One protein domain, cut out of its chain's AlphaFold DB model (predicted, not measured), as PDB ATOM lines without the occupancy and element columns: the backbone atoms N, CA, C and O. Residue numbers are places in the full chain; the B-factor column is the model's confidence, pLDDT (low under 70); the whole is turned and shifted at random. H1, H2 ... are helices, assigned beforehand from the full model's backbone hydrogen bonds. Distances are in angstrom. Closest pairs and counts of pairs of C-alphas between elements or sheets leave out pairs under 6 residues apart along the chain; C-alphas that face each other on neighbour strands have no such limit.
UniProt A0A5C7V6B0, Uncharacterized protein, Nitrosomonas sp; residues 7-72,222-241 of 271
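This is residues 7 to 72 and 222 to 241 of the 271 residues of an uncharacterized protein of Nitrosomonas sp (UniProt A0A5C7V6B0). Little of this domain is regular structure: one long helix, H1, makes one side, with short H2 folded back on its residues 18 to 22, and the looping stretch 38 to 72 extends from there through the middle. Two short helices, H3 and H4, lie near each other, away from H1. The printed part has 86 residues, 34 of them in four named helices, H1 to H4 in chain order, with no named strand: all helix, compact, radius of gyration of the C-alphas 13.2 A, spans 37 by 28 by 26 A.

Start at H1, residues 7 to 27, whose residues 18 to 22 alone touch H2, residues 34 to 37; the closest C-alphas, of Asp 22 and Leu 34, are 5.6 A apart. H3, residues 230 to 233, and H4, residues 237 to 241, are close but not clearly touching; their closest C-alphas, of Tyr 233 and Gln 240, are 6.3 A apart. H1 is apart from both, and so is H2. In H1 and H4 every O i to N i+4 pair is within hydrogen-bond range; H2 and H3 are too short for one, and their single O i to N i+3 pair is within range in H2, not in H3.

Find C-alpha 7 at (181.807, 315.074, 199.708); H1 runs 30.4 A to C-alpha 27 at (184.409, 338.951, 218.379). H4 ends at C-alpha 241, (177.759, 345.802, 204.227).

The C-alphas farthest apart, of Thr 7 and Ile 70, are 40.3 A apart. Residues 73 to 221 are not printed; C-alphas 72 and 222 are 13.4 A apart across this cut, which lies in the link from H2 to H3. The link H1 to H2 is short and H3 to H4 tight. No printed residue is under 70 in pLDDT.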
ATOM      1  N   THR A   7     180.448 314.552 199.524       95.50
ATOM      2  CA  THR A   7     181.807 315.074 199.708       95.50
ATOM      3  C   THR A   7     181.882 316.579 199.451       95.50
ATOM      4  O   THR A   7     182.578 317.279 200.179       95.50
ATOM      5  N   ASP A   8     181.140 317.091 198.464       94.25
ATOM      6  CA  ASP A   8     181.095 318.534 198.195       94.25
ATOM      7  C   ASP A   8     180.430 319.291 199.352       94.25
ATOM      8  O   ASP A   8     180.919 320.337 199.773       94.25
ATOM      9  N   LEU A   9     179.337 318.744 199.898       94.69
ATOM     10  CA  LEU A   9     178.636 319.332 201.042       94.69
ATOM     11  C   LEU A   9     179.481 319.292 202.318       94.69
ATOM     12  O   LEU A   9     179.520 320.285 203.040       94.69
ATOM     13  N   ASP A  10     180.174 318.180 202.574       94.50
ATOM     14  CA  ASP A  10     181.078 318.034 203.718       94.50
ATOM     15  C   ASP A  10     182.232 319.050 203.620       94.50
ATOM     16  O   ASP A  10     182.543 319.727 204.601       94.50
ATOM     17  N   PHE A  11     182.802 319.234 202.422       93.00
ATOM     18  CA  PHE A  11     183.827 320.251 202.180       93.00
ATOM     19  C   PHE A  11     183.295 321.667 202.433       93.00
ATOM     20  O   PHE A  11     183.913 322.418 203.181       93.00
ATOM     21  N   VAL A  12     182.144 322.037 201.858       92.88
ATOM     22  CA  VAL A  12     181.542 323.370 202.054       92.88
ATOM     23  C   VAL A  12     181.225 323.627 203.528       92.88
ATOM     24  O   VAL A  12     181.521 324.709 204.036       92.88
ATOM     25  N   LEU A  13     180.672 322.637 204.234       94.69
ATOM     26  CA  LEU A  13     180.379 322.746 205.661       94.69
ATOM     27  C   LEU A  13     181.654 322.977 206.482       94.69
ATOM     28  O   LEU A  13     181.652 323.830 207.366       94.69
ATOM     29  N   GLN A  14     182.749 322.278 206.170       93.88
ATOM     30  CA  GLN A  14     184.039 322.500 206.826       93.88
ATOM     31  C   GLN A  14     184.518 323.952 206.660       93.88
ATOM     32  O   GLN A  14     184.937 324.567 207.641       93.88
ATOM     33  N   GLN A  15     184.392 324.530 205.459       94.75
ATOM     34  CA  GLN A  15     184.790 325.923 205.214       94.75
ATOM     35  C   GLN A  15     183.947 326.921 206.021       94.75
ATOM     36  O   GLN A  15     184.479 327.892 206.561       94.75
ATOM     37  N   ILE A  16     182.640 326.662 206.142       93.88
ATOM     38  CA  ILE A  16     181.722 327.477 206.950       93.88
ATOM     39  C   ILE A  16     182.110 327.411 208.429       93.88
ATOM     40  O   ILE A  16     182.265 328.453 209.062       93.88
ATOM     41  N   LEU A  17     182.326 326.209 208.972       95.69
ATOM     42  CA  LEU A  17     182.677 326.026 210.383       95.69
ATOM     43  C   LEU A  17     184.009 326.704 210.744       95.69
ATOM     44  O   LEU A  17     184.130 327.283 211.826       95.69
ATOM     45  N   LEU A  18     184.994 326.680 209.840       95.50
ATOM     46  CA  LEU A  18     186.252 327.414 210.008       95.50
ATOM     47  C   LEU A  18     186.020 328.929 210.069       95.50
ATOM     48  O   LEU A  18     186.501 329.584 210.996       95.50
ATOM     49  N   ALA A  19     185.248 329.479 209.127       93.50
ATOM     50  CA  ALA A  19     184.937 330.907 209.084       93.50
ATOM     51  C   ALA A  19     184.129 331.375 210.311       93.50
ATOM     52  O   ALA A  19     184.370 332.462 210.840       93.50
ATOM     53  N   GLU A  20     183.194 330.556 210.803       95.00
ATOM     54  CA  GLU A  20     182.439 330.824 212.031       95.00
ATOM     55  C   GLU A  20     183.332 330.786 213.276       95.00
ATOM     56  O   GLU A  20     183.233 331.665 214.137       95.00
ATOM     57  N   SER A  21     184.220 329.791 213.373       96.31
ATOM     58  CA  SER A  21     185.184 329.679 214.473       96.31
ATOM     59  C   SER A  21     186.079 330.913 214.541       96.31
ATOM     60  O   SER A  21     186.201 331.539 215.595       96.31
ATOM     61  N   ASP A  22     186.632 331.322 213.402       95.38
ATOM     62  CA  ASP A  22     187.473 332.508 213.315       95.38
ATOM     63  C   ASP A  22     186.694 333.796 213.632       95.38
ATOM     64  O   ASP A  22     187.116 334.584 214.478       95.38
ATOM     65  N   SER A  23     185.486 333.960 213.085       93.31
ATOM     66  CA  SER A  23     184.605 335.093 213.419       93.31
ATOM     67  C   SER A  23     184.315 335.186 214.924       93.31
ATOM     68  O   SER A  23     184.271 336.282 215.490       93.31
ATOM     69  N   ASN A  24     184.138 334.047 215.603       96.69
ATOM     70  CA  ASN A  24     183.964 334.004 217.055       96.69
ATOM     71  C   ASN A  24     185.231 334.450 217.801       96.69
ATOM     72  O   ASN A  24     185.128 335.152 218.808       96.69
ATOM     73  N   GLN A  25     186.421 334.093 217.317       96.69
ATOM     74  CA  GLN A  25     187.687 334.567 217.885       96.69
ATOM     75  C   GLN A  25     187.838 336.083 217.722       96.69
ATOM     76  O   GLN A  25     188.162 336.770 218.695       96.69
ATOM     77  N   GLN A  26     187.502 336.621 216.547       93.62
ATOM     78  CA  GLN A  26     187.541 338.061 216.282       93.62
ATOM     79  C   GLN A  26     186.596 338.847 217.200       93.62
ATOM     80  O   GLN A  26     186.998 339.858 217.779       93.62
ATOM     81  N   ARG A  27     185.367 338.354 217.422       93.94
ATOM     82  CA  ARG A  27     184.409 338.951 218.379       93.94
ATOM     83  C   ARG A  27     184.931 338.975 219.815       93.94
ATOM     84  O   ARG A  27     184.581 339.875 220.572       93.94
ATOM     85  N   ASN A  28     185.785 338.019 220.172       96.19
ATOM     86  CA  ASN A  28     186.449 337.945 221.472       96.19
ATOM     87  C   ASN A  28     187.789 338.710 221.509       96.19
ATOM     88  O   ASN A  28     188.546 338.578 222.470       96.19
ATOM     89  N   GLY A  29     188.092 339.513 220.483       95.56
ATOM     90  CA  GLY A  29     189.279 340.368 220.410       95.56
ATOM     91  C   GLY A  29     190.526 339.701 219.823       95.56
ATOM     92  O   GLY A  29     191.568 340.349 219.731       95.56
ATOM     93  N   ASN A  30     190.449 338.437 219.397       94.88
ATOM     94  CA  ASN A  30     191.561 337.743 218.754       94.88
ATOM     95  C   ASN A  30     191.442 337.807 217.223       94.88
ATOM     96  O   ASN A  30     190.829 336.947 216.597       94.88
ATOM     97  N   LEU A  31     192.077 338.815 216.621       90.38
ATOM     98  CA  LEU A  31     192.104 339.028 215.165       90.38
ATOM     99  C   LEU A  31     193.172 338.202 214.423       90.38
ATOM    100  O   LEU A  31     193.403 338.434 213.238       90.38
ATOM    101  N   ASN A  32     193.875 337.292 215.109       91.44
ATOM    102  CA  ASN A  32     194.946 336.476 214.524       91.44
ATOM    103  C   ASN A  32     194.738 334.969 214.750       91.44
ATOM    104  O   ASN A  32     195.710 334.218 214.811       91.44
ATOM    105  N   ALA A  33     193.492 334.522 214.916       93.00
ATOM    106  CA  ALA A  33     193.206 333.123 215.216       93.00
ATOM    107  C   ALA A  33     193.291 332.202 213.996       93.00
ATOM    108  O   ALA A  33     193.706 331.056 214.158       93.00
ATOM    109  N   LEU A  34     192.928 332.694 212.802       92.56
ATOM    110  CA  LEU A  34     192.801 331.884 211.591       92.56
ATOM    111  C   LEU A  34     193.973 330.917 211.342       92.56
ATOM    112  O   LEU A  34     193.685 329.733 211.196       92.56
ATOM    113  N   PRO A  35     195.264 331.314 211.390       91.88
ATOM    114  CA  PRO A  35     196.365 330.374 211.151       91.88
ATOM    115  C   PRO A  35     196.407 329.169 212.104       91.88
ATOM    116  O   PRO A  35     196.952 328.136 211.743       91.88
ATOM    117  N   GLY A  36     195.855 329.292 213.317       91.69
ATOM    118  CA  GLY A  36     195.749 328.189 214.279       91.69
ATOM    119  C   GLY A  36     194.455 327.377 214.166       91.69
ATOM    120  O   GLY A  36     194.314 326.373 214.859       91.69
ATOM    121  N   LEU A  37     193.503 327.824 213.342       92.88
ATOM    122  CA  LEU A  37     192.239 327.135 213.075       92.88
ATOM    123  C   LEU A  37     192.306 326.250 211.830       92.88
ATOM    124  O   LEU A  37     191.527 325.307 211.727       92.88
ATOM    125  N   VAL A  38     193.217 326.543 210.902       90.62
ATOM    126  CA  VAL A  38     193.497 325.692 209.741       90.62
ATOM    127  C   VAL A  38     194.689 324.779 210.008       90.62
ATOM    128  O   VAL A  38     195.696 325.199 210.569       90.62
ATOM    129  N   ASP A  39     194.584 323.525 209.568       83.75
ATOM    130  CA  ASP A  39     195.590 322.491 209.848       83.75
ATOM    131  C   ASP A  39     196.948 322.774 209.187       83.75
ATOM    132  O   ASP A  39     197.991 322.334 209.673       83.75
ATOM    133  N   SER A  40     196.951 323.471 208.047       87.12
ATOM    134  CA  SER A  40     198.172 323.785 207.311       87.12
ATOM    135  C   SER A  40     197.996 324.996 206.387       87.12
ATOM    136  O   SER A  40     196.972 325.096 205.707       87.12
ATOM    137  N   PRO A  41     199.007 325.880 206.286       84.31
ATOM    138  CA  PRO A  41     198.953 327.094 205.468       84.31
ATOM    139  C   PRO A  41     198.933 326.827 203.955       84.31
ATOM    140  O   PRO A  41     198.656 327.737 203.180       84.31
ATOM    141  N   VAL A  42     199.227 325.596 203.517       84.81
ATOM    142  CA  VAL A  42     199.175 325.203 202.095       84.81
ATOM    143  C   VAL A  42     197.849 324.549 201.699       84.81
ATOM    144  O   VAL A  42     197.665 324.184 200.536       84.81
ATOM    145  N   LEU A  43     196.935 324.353 202.655       84.31
ATOM    146  CA  LEU A  43     195.596 323.854 202.370       84.31
ATOM    147  C   LEU A  43     194.704 324.992 201.881       84.31
ATOM    148  O   LEU A  43     194.855 326.148 202.254       84.31
ATOM    149  N   ARG A  44     193.734 324.639 201.039       81.50
ATOM    150  CA  ARG A  44     192.743 325.568 200.473       81.50
ATOM    151  C   ARG A  44     191.540 325.790 201.396       81.50
ATOM    152  O   ARG A  44     190.440 326.033 200.901       81.50
ATOM    153  N   ASP A  45     191.748 325.614 202.695       88.50
ATOM    154  CA  ASP A  45     190.694 325.684 203.696       88.50
ATOM    155  C   ASP A  45     190.510 327.129 204.195       88.50
ATOM    156  O   ASP A  45     191.457 327.908 204.273       88.50
ATOM    157  N   GLY A  46     189.278 327.486 204.538       87.38
ATOM    158  CA  GLY A  46     188.813 328.825 204.854       87.38
ATOM    159  C   GLY A  46     188.031 329.495 203.719       87.38
ATOM    160  O   GLY A  46     188.012 329.068 202.563       87.38
ATOM    161  N   LEU A  47     187.371 330.596 204.074       90.31
ATOM    162  CA  LEU A  47     186.793 331.547 203.129       90.31
ATOM    163  C   LEU A  47     187.688 332.784 203.069       90.31
ATOM    164  O   LEU A  47     188.248 333.200 204.082       90.31
ATOM    165  N   ARG A  48     187.806 333.382 201.882       91.75
ATOM    166  CA  ARG A  48     188.588 334.610 201.694       91.75
ATOM    167  C   ARG A  48     187.996 335.738 202.529       91.75
ATOM    168  O   ARG A  48     186.779 335.928 202.541       91.75
ATOM    169  N   TYR A  49     188.859 336.514 203.173       93.12
ATOM    170  CA  TYR A  49     188.438 337.783 203.742       93.12
ATOM    171  C   TYR A  49     188.263 338.813 202.632       93.12
ATOM    172  O   TYR A  49     188.980 338.798 201.634       93.12
ATOM    173  N   VAL A  50     187.310 339.723 202.831       93.69
ATOM    174  CA  VAL A  50     186.978 340.782 201.867       93.69
ATOM    175  C   VAL A  50     188.157 341.726 201.634       93.69
ATOM    176  O   VAL A  50     188.337 342.216 200.531       93.69
ATOM    177  N   ASP A  51     188.974 341.966 202.659       95.56
ATOM    178  CA  ASP A  51     190.166 342.813 202.568       95.56
ATOM    179  C   ASP A  51     191.414 342.062 202.079       95.56
ATOM    180  O   ASP A  51     192.505 342.626 202.067       95.56
ATOM    181  N   GLY A  52     191.285 340.783 201.711       95.56
ATOM    182  CA  GLY A  52     192.392 339.950 201.243       95.56
ATOM    183  C   GLY A  52     193.406 339.559 202.322       95.56
ATOM    184  O   GLY A  52     194.369 338.854 202.011       95.56
ATOM    185  N   SER A  53     193.221 339.969 203.582       94.88
ATOM    186  CA  SER A  53     194.104 339.537 204.662       94.88
ATOM    187  C   SER A  53     193.984 338.030 204.918       94.88
ATOM    188  O   SER A  53     192.990 337.386 204.580       94.88
ATOM    189  N   TYR A  54     195.059 337.444 205.447       93.75
ATOM    190  CA  TYR A  54     195.233 336.002 205.640       93.75
ATOM    191  C   TYR A  54     195.092 335.141 204.381       93.75
ATOM    192  O   TYR A  54     194.938 333.926 204.482       93.75
ATOM    193  N   ASN A  55     195.240 335.723 203.187       92.69
ATOM    194  CA  ASN A  55     195.489 334.920 201.989       92.69
ATOM    195  C   ASN A  55     196.797 334.119 202.115       92.69
ATOM    196  O   ASN A  55     196.908 333.004 201.616       92.69
ATOM    197  N   ASN A  56     197.765 334.688 202.838       92.25
ATOM    198  CA  ASN A  56     198.982 334.020 203.258       92.25
ATOM    199  C   ASN A  56     198.997 333.865 204.786       92.25
ATOM    200  O   ASN A  56     198.890 334.843 205.531       92.25
ATOM    201  N   LEU A  57     199.111 332.617 205.233       92.38
ATOM    202  CA  LEU A  57     198.997 332.218 206.634       92.38
ATOM    203  C   LEU A  57     200.354 332.081 207.337       92.38
ATOM    204  O   LEU A  57     200.393 331.820 208.541       92.38
ATOM    205  N   GLU A  58     201.460 332.278 206.617       90.88
ATOM    206  CA  GLU A  58     202.794 332.265 207.211       90.88
ATOM    207  C   GLU A  58     202.952 333.397 208.246       90.88
ATOM    208  O   GLU A  58     202.442 334.512 208.050       90.88
ATOM    209  N   PRO A  59     203.682 333.164 209.353       89.56
ATOM    210  CA  PRO A  59     203.910 334.182 210.371       89.56
ATOM    211  C   PRO A  59     204.444 335.496 209.782       89.56
ATOM    212  O   PRO A  59     205.471 335.536 209.110       89.56
ATOM    213  N   GLY A  60     203.738 336.598 210.056       90.75
ATOM    214  CA  GLY A  60     204.094 337.935 209.568       90.75
ATOM    215  C   GLY A  60     203.641 338.257 208.139       90.75
ATOM    216  O   GLY A  60     203.815 339.395 207.713       90.75
ATOM    217  N   GLN A  61     203.020 337.319 207.418       93.31
ATOM    218  CA  GLN A  61     202.601 337.505 206.020       93.31
ATOM    219  C   GLN A  61     201.095 337.743 205.848       93.31
ATOM    220  O   GLN A  61     200.608 337.815 204.725       93.31
ATOM    221  N   LYS A  62     200.354 337.958 206.942       93.25
ATOM    222  CA  LYS A  62     198.891 338.123 206.905       93.25
ATOM    223  C   LYS A  62     198.376 339.253 206.005       93.25
ATOM    224  O   LYS A  62     197.224 339.207 205.603       93.25
ATOM    225  N   PHE A  63     199.188 340.271 205.714       95.81
ATOM    226  CA  PHE A  63     198.809 341.386 204.836       95.81
ATOM    227  C   PHE A  63     199.357 341.248 203.411       95.81
ATOM    228  O   PHE A  63     199.248 342.174 202.611       95.81
ATOM    229  N   PHE A  64     199.967 340.113 203.072       94.62
ATOM    230  CA  PHE A  64     200.500 339.897 201.735       94.62
ATOM    231  C   PHE A  64     199.351 339.816 200.723       94.62
ATOM    232  O   PHE A  64     198.593 338.849 200.721       94.62
ATOM    233  N   GLY A  65     199.211 340.853 199.892       93.12
ATOM    234  CA  GLY A  65     198.079 341.002 198.974       93.12
ATOM    235  C   GLY A  65     196.765 341.413 199.650       93.12
ATOM    236  O   GLY A  65     195.703 341.255 199.058       93.12
ATOM    237  N   ALA A  66     196.812 341.941 200.875       97.19
ATOM    238  CA  ALA A  66     195.655 342.618 201.444       97.19
ATOM    239  C   ALA A  66     195.446 343.985 200.771       97.19
ATOM    240  O   ALA A  66     196.387 344.586 200.245       97.19
ATOM    241  N   ALA A  67     194.217 344.479 200.829       97.31
ATOM    242  CA  ALA A  67     193.896 345.856 200.508       97.31
ATOM    243  C   ALA A  67     194.529 346.824 201.521       97.31
ATOM    244  O   ALA A  67     195.001 346.449 202.602       97.31
ATOM    245  N   ASP A  68     194.553 348.095 201.143       96.00
ATOM    246  CA  ASP A  68     195.109 349.203 201.913       96.00
ATOM    247  C   ASP A  68     196.596 349.036 202.292       96.00
ATOM    248  O   ASP A  68     197.085 349.609 203.268       96.00
ATOM    249  N   GLN A  69     197.346 348.269 201.494       96.31
ATOM    250  CA  GLN A  69     198.793 348.102 201.641       96.31
ATOM    251  C   GLN A  69     199.561 348.982 200.653       96.31
ATOM    252  O   GLN A  69     199.083 349.301 199.564       96.31
ATOM    253  N   ILE A  70     200.783 349.369 201.025       96.00
ATOM    254  CA  ILE A  70     201.691 350.093 200.128       96.00
ATOM    255  C   ILE A  70     202.059 349.203 198.933       96.00
ATOM    256  O   ILE A  70     202.363 348.021 199.111       96.00
ATOM    257  N   PHE A  71     202.079 349.773 197.724       96.19
ATOM    258  CA  PHE A  71     202.560 349.055 196.541       96.19
ATOM    259  C   PHE A  71     204.015 348.596 196.722       96.19
ATOM    260  O   PHE A  71     204.877 349.404 197.080       96.19
ATOM    261  N   PRO A  72     204.342 347.330 196.413       94.12
ATOM    262  CA  PRO A  72     205.726 346.890 196.407       94.12
ATOM    263  C   PRO A  72     206.496 347.594 195.284       94.12
ATOM    264  O   PRO A  72     206.055 347.650 194.134       94.12
ATOM    265  N   GLN A 222     194.135 350.519 197.283       95.81
ATOM    266  CA  GLN A 222     192.867 350.368 198.004       95.81
ATOM    267  C   GLN A 222     192.152 349.046 197.717       95.81
ATOM    268  O   GLN A 222     191.163 348.736 198.380       95.81
ATOM    269  N   THR A 223     192.603 348.292 196.716       96.38
ATOM    270  CA  THR A 223     191.997 347.017 196.335       96.38
ATOM    271  C   THR A 223     192.881 345.836 196.702       96.38
ATOM    272  O   THR A 223     194.086 345.975 196.926       96.38
ATOM    273  N   THR A 224     192.276 344.652 196.795       97.06
ATOM    274  CA  THR A 224     193.028 343.403 196.887       97.06
ATOM    275  C   THR A 224     193.655 343.103 195.517       97.06
ATOM    276  O   THR A 224     192.933 342.986 194.534       97.06
ATOM    277  N   PRO A 225     194.984 342.923 195.390       95.88
ATOM    278  CA  PRO A 225     195.631 342.588 194.114       95.88
ATOM    279  C   PRO A 225     195.425 341.124 193.680       95.88
ATOM    280  O   PRO A 225     196.190 340.590 192.873       95.88
ATOM    281  N   PHE A 226     194.427 340.436 194.238       95.75
ATOM    282  CA  PHE A 226     194.059 339.081 193.851       95.75
ATOM    283  C   PHE A 226     192.942 339.117 192.811       95.75
ATOM    284  O   PHE A 226     192.051 339.953 192.860       95.75
ATOM    285  N   VAL A 227     192.913 338.126 191.919       95.94
ATOM    286  CA  VAL A 227     191.755 337.901 191.041       95.94
ATOM    287  C   VAL A 227     190.638 337.234 191.855       95.94
ATOM    288  O   VAL A 227     190.453 336.018 191.803       95.94
ATOM    289  N   ASP A 228     189.941 338.023 192.670       94.50
ATOM    290  CA  ASP A 228     188.955 337.561 193.660       94.50
ATOM    291  C   ASP A 228     187.556 338.186 193.490       94.50
ATOM    292  O   ASP A 228     186.684 337.986 194.334       94.50
ATOM    293  N   GLN A 229     187.325 338.878 192.369       93.81
ATOM    294  CA  GLN A 229     186.097 339.625 192.073       93.81
ATOM    295  C   GLN A 229     185.799 340.758 193.068       93.81
ATOM    296  O   GLN A 229     184.633 341.111 193.277       93.81
ATOM    297  N   ASN A 230     186.813 341.379 193.675       93.69
ATOM    298  CA  ASN A 230     186.598 342.556 194.516       93.69
ATOM    299  C   ASN A 230     185.926 343.736 193.776       93.69
ATOM    300  O   ASN A 230     185.313 344.582 194.425       93.69
ATOM    301  N   GLN A 231     185.917 343.760 192.437       91.06
ATOM    302  CA  GLN A 231     185.122 344.716 191.651       91.06
ATOM    303  C   GLN A 231     183.616 344.579 191.910       91.06
ATOM    304  O   GLN A 231     182.864 345.541 191.773       91.06
ATOM    305  N   THR A 232     183.175 343.374 192.276       88.94
ATOM    306  CA  THR A 232     181.786 343.049 192.610       88.94
ATOM    307  C   THR A 232     181.577 342.997 194.123       88.94
ATOM    308  O   THR A 232     180.569 343.493 194.622       88.94
ATOM    309  N   TYR A 233     182.523 342.414 194.867       91.25
ATOM    310  CA  TYR A 233     182.367 342.127 196.302       91.25
ATOM    311  C   TYR A 233     183.108 343.082 197.238       91.25
ATOM    312  O   TYR A 233     183.004 342.934 198.460       91.25
ATOM    313  N   THR A 234     183.760 344.104 196.680       94.31
ATOM    314  CA  THR A 234     184.580 345.120 197.358       94.31
ATOM    315  C   THR A 234     185.878 344.574 197.949       94.31
ATOM    316  O   THR A 234     186.068 343.369 198.056       94.31
ATOM    317  N   SER A 235     186.755 345.492 198.359       96.50
ATOM    318  CA  SER A 235     188.013 345.196 199.061       96.50
ATOM    319  C   SER A 235     187.988 345.603 200.542       96.50
ATOM    320  O   SER A 235     189.025 345.670 201.189       96.50
ATOM    321  N   HIS A 236     186.815 345.935 201.099       95.06
ATOM    322  CA  HIS A 236     186.704 346.335 202.502       95.06
ATOM    323  C   HIS A 236     185.369 345.898 203.115       95.06
ATOM    324  O   HIS A 236     184.296 346.125 202.551       95.06
ATOM    325  N   SER A 237     185.413 345.323 204.318       89.50
ATOM    326  CA  SER A 237     184.240 344.739 204.990       89.50
ATOM    327  C   SER A 237     183.095 345.738 205.205       89.50
ATOM    328  O   SER A 237     181.934 345.394 204.993       89.50
ATOM    329  N   SER A 238     183.402 346.992 205.557       91.88
ATOM    330  CA  SER A 238     182.380 348.040 205.707       91.88
ATOM    331  C   SER A 238     181.698 348.409 204.388       91.88
ATOM    332  O   SER A 238     180.507 348.702 204.397       91.88
ATOM    333  N   HIS A 239     182.412 348.362 203.258       92.38
ATOM    334  CA  HIS A 239     181.821 348.613 201.945       92.38
ATOM    335  C   HIS A 239     180.892 347.454 201.563       92.38
ATOM    336  O   HIS A 239     179.766 347.688 201.131       92.38
ATOM    337  N   GLN A 240     181.300 346.212 201.839       88.69
ATOM    338  CA  GLN A 240     180.482 345.029 201.575       88.69
ATOM    339  C   GLN A 240     179.118 345.064 202.292       88.69
ATOM    340  O   GLN A 240     178.123 344.613 201.727       88.69
ATOM    341  N   VAL A 241     179.038 345.629 203.505       89.38
ATOM    342  CA  VAL A 241     177.759 345.802 204.227       89.38
ATOM    343  C   VAL A 241     176.755 346.617 203.407       89.38
ATOM    344  O   VAL A 241     175.567 346.314 203.424       89.38
TER     345      VAL A 241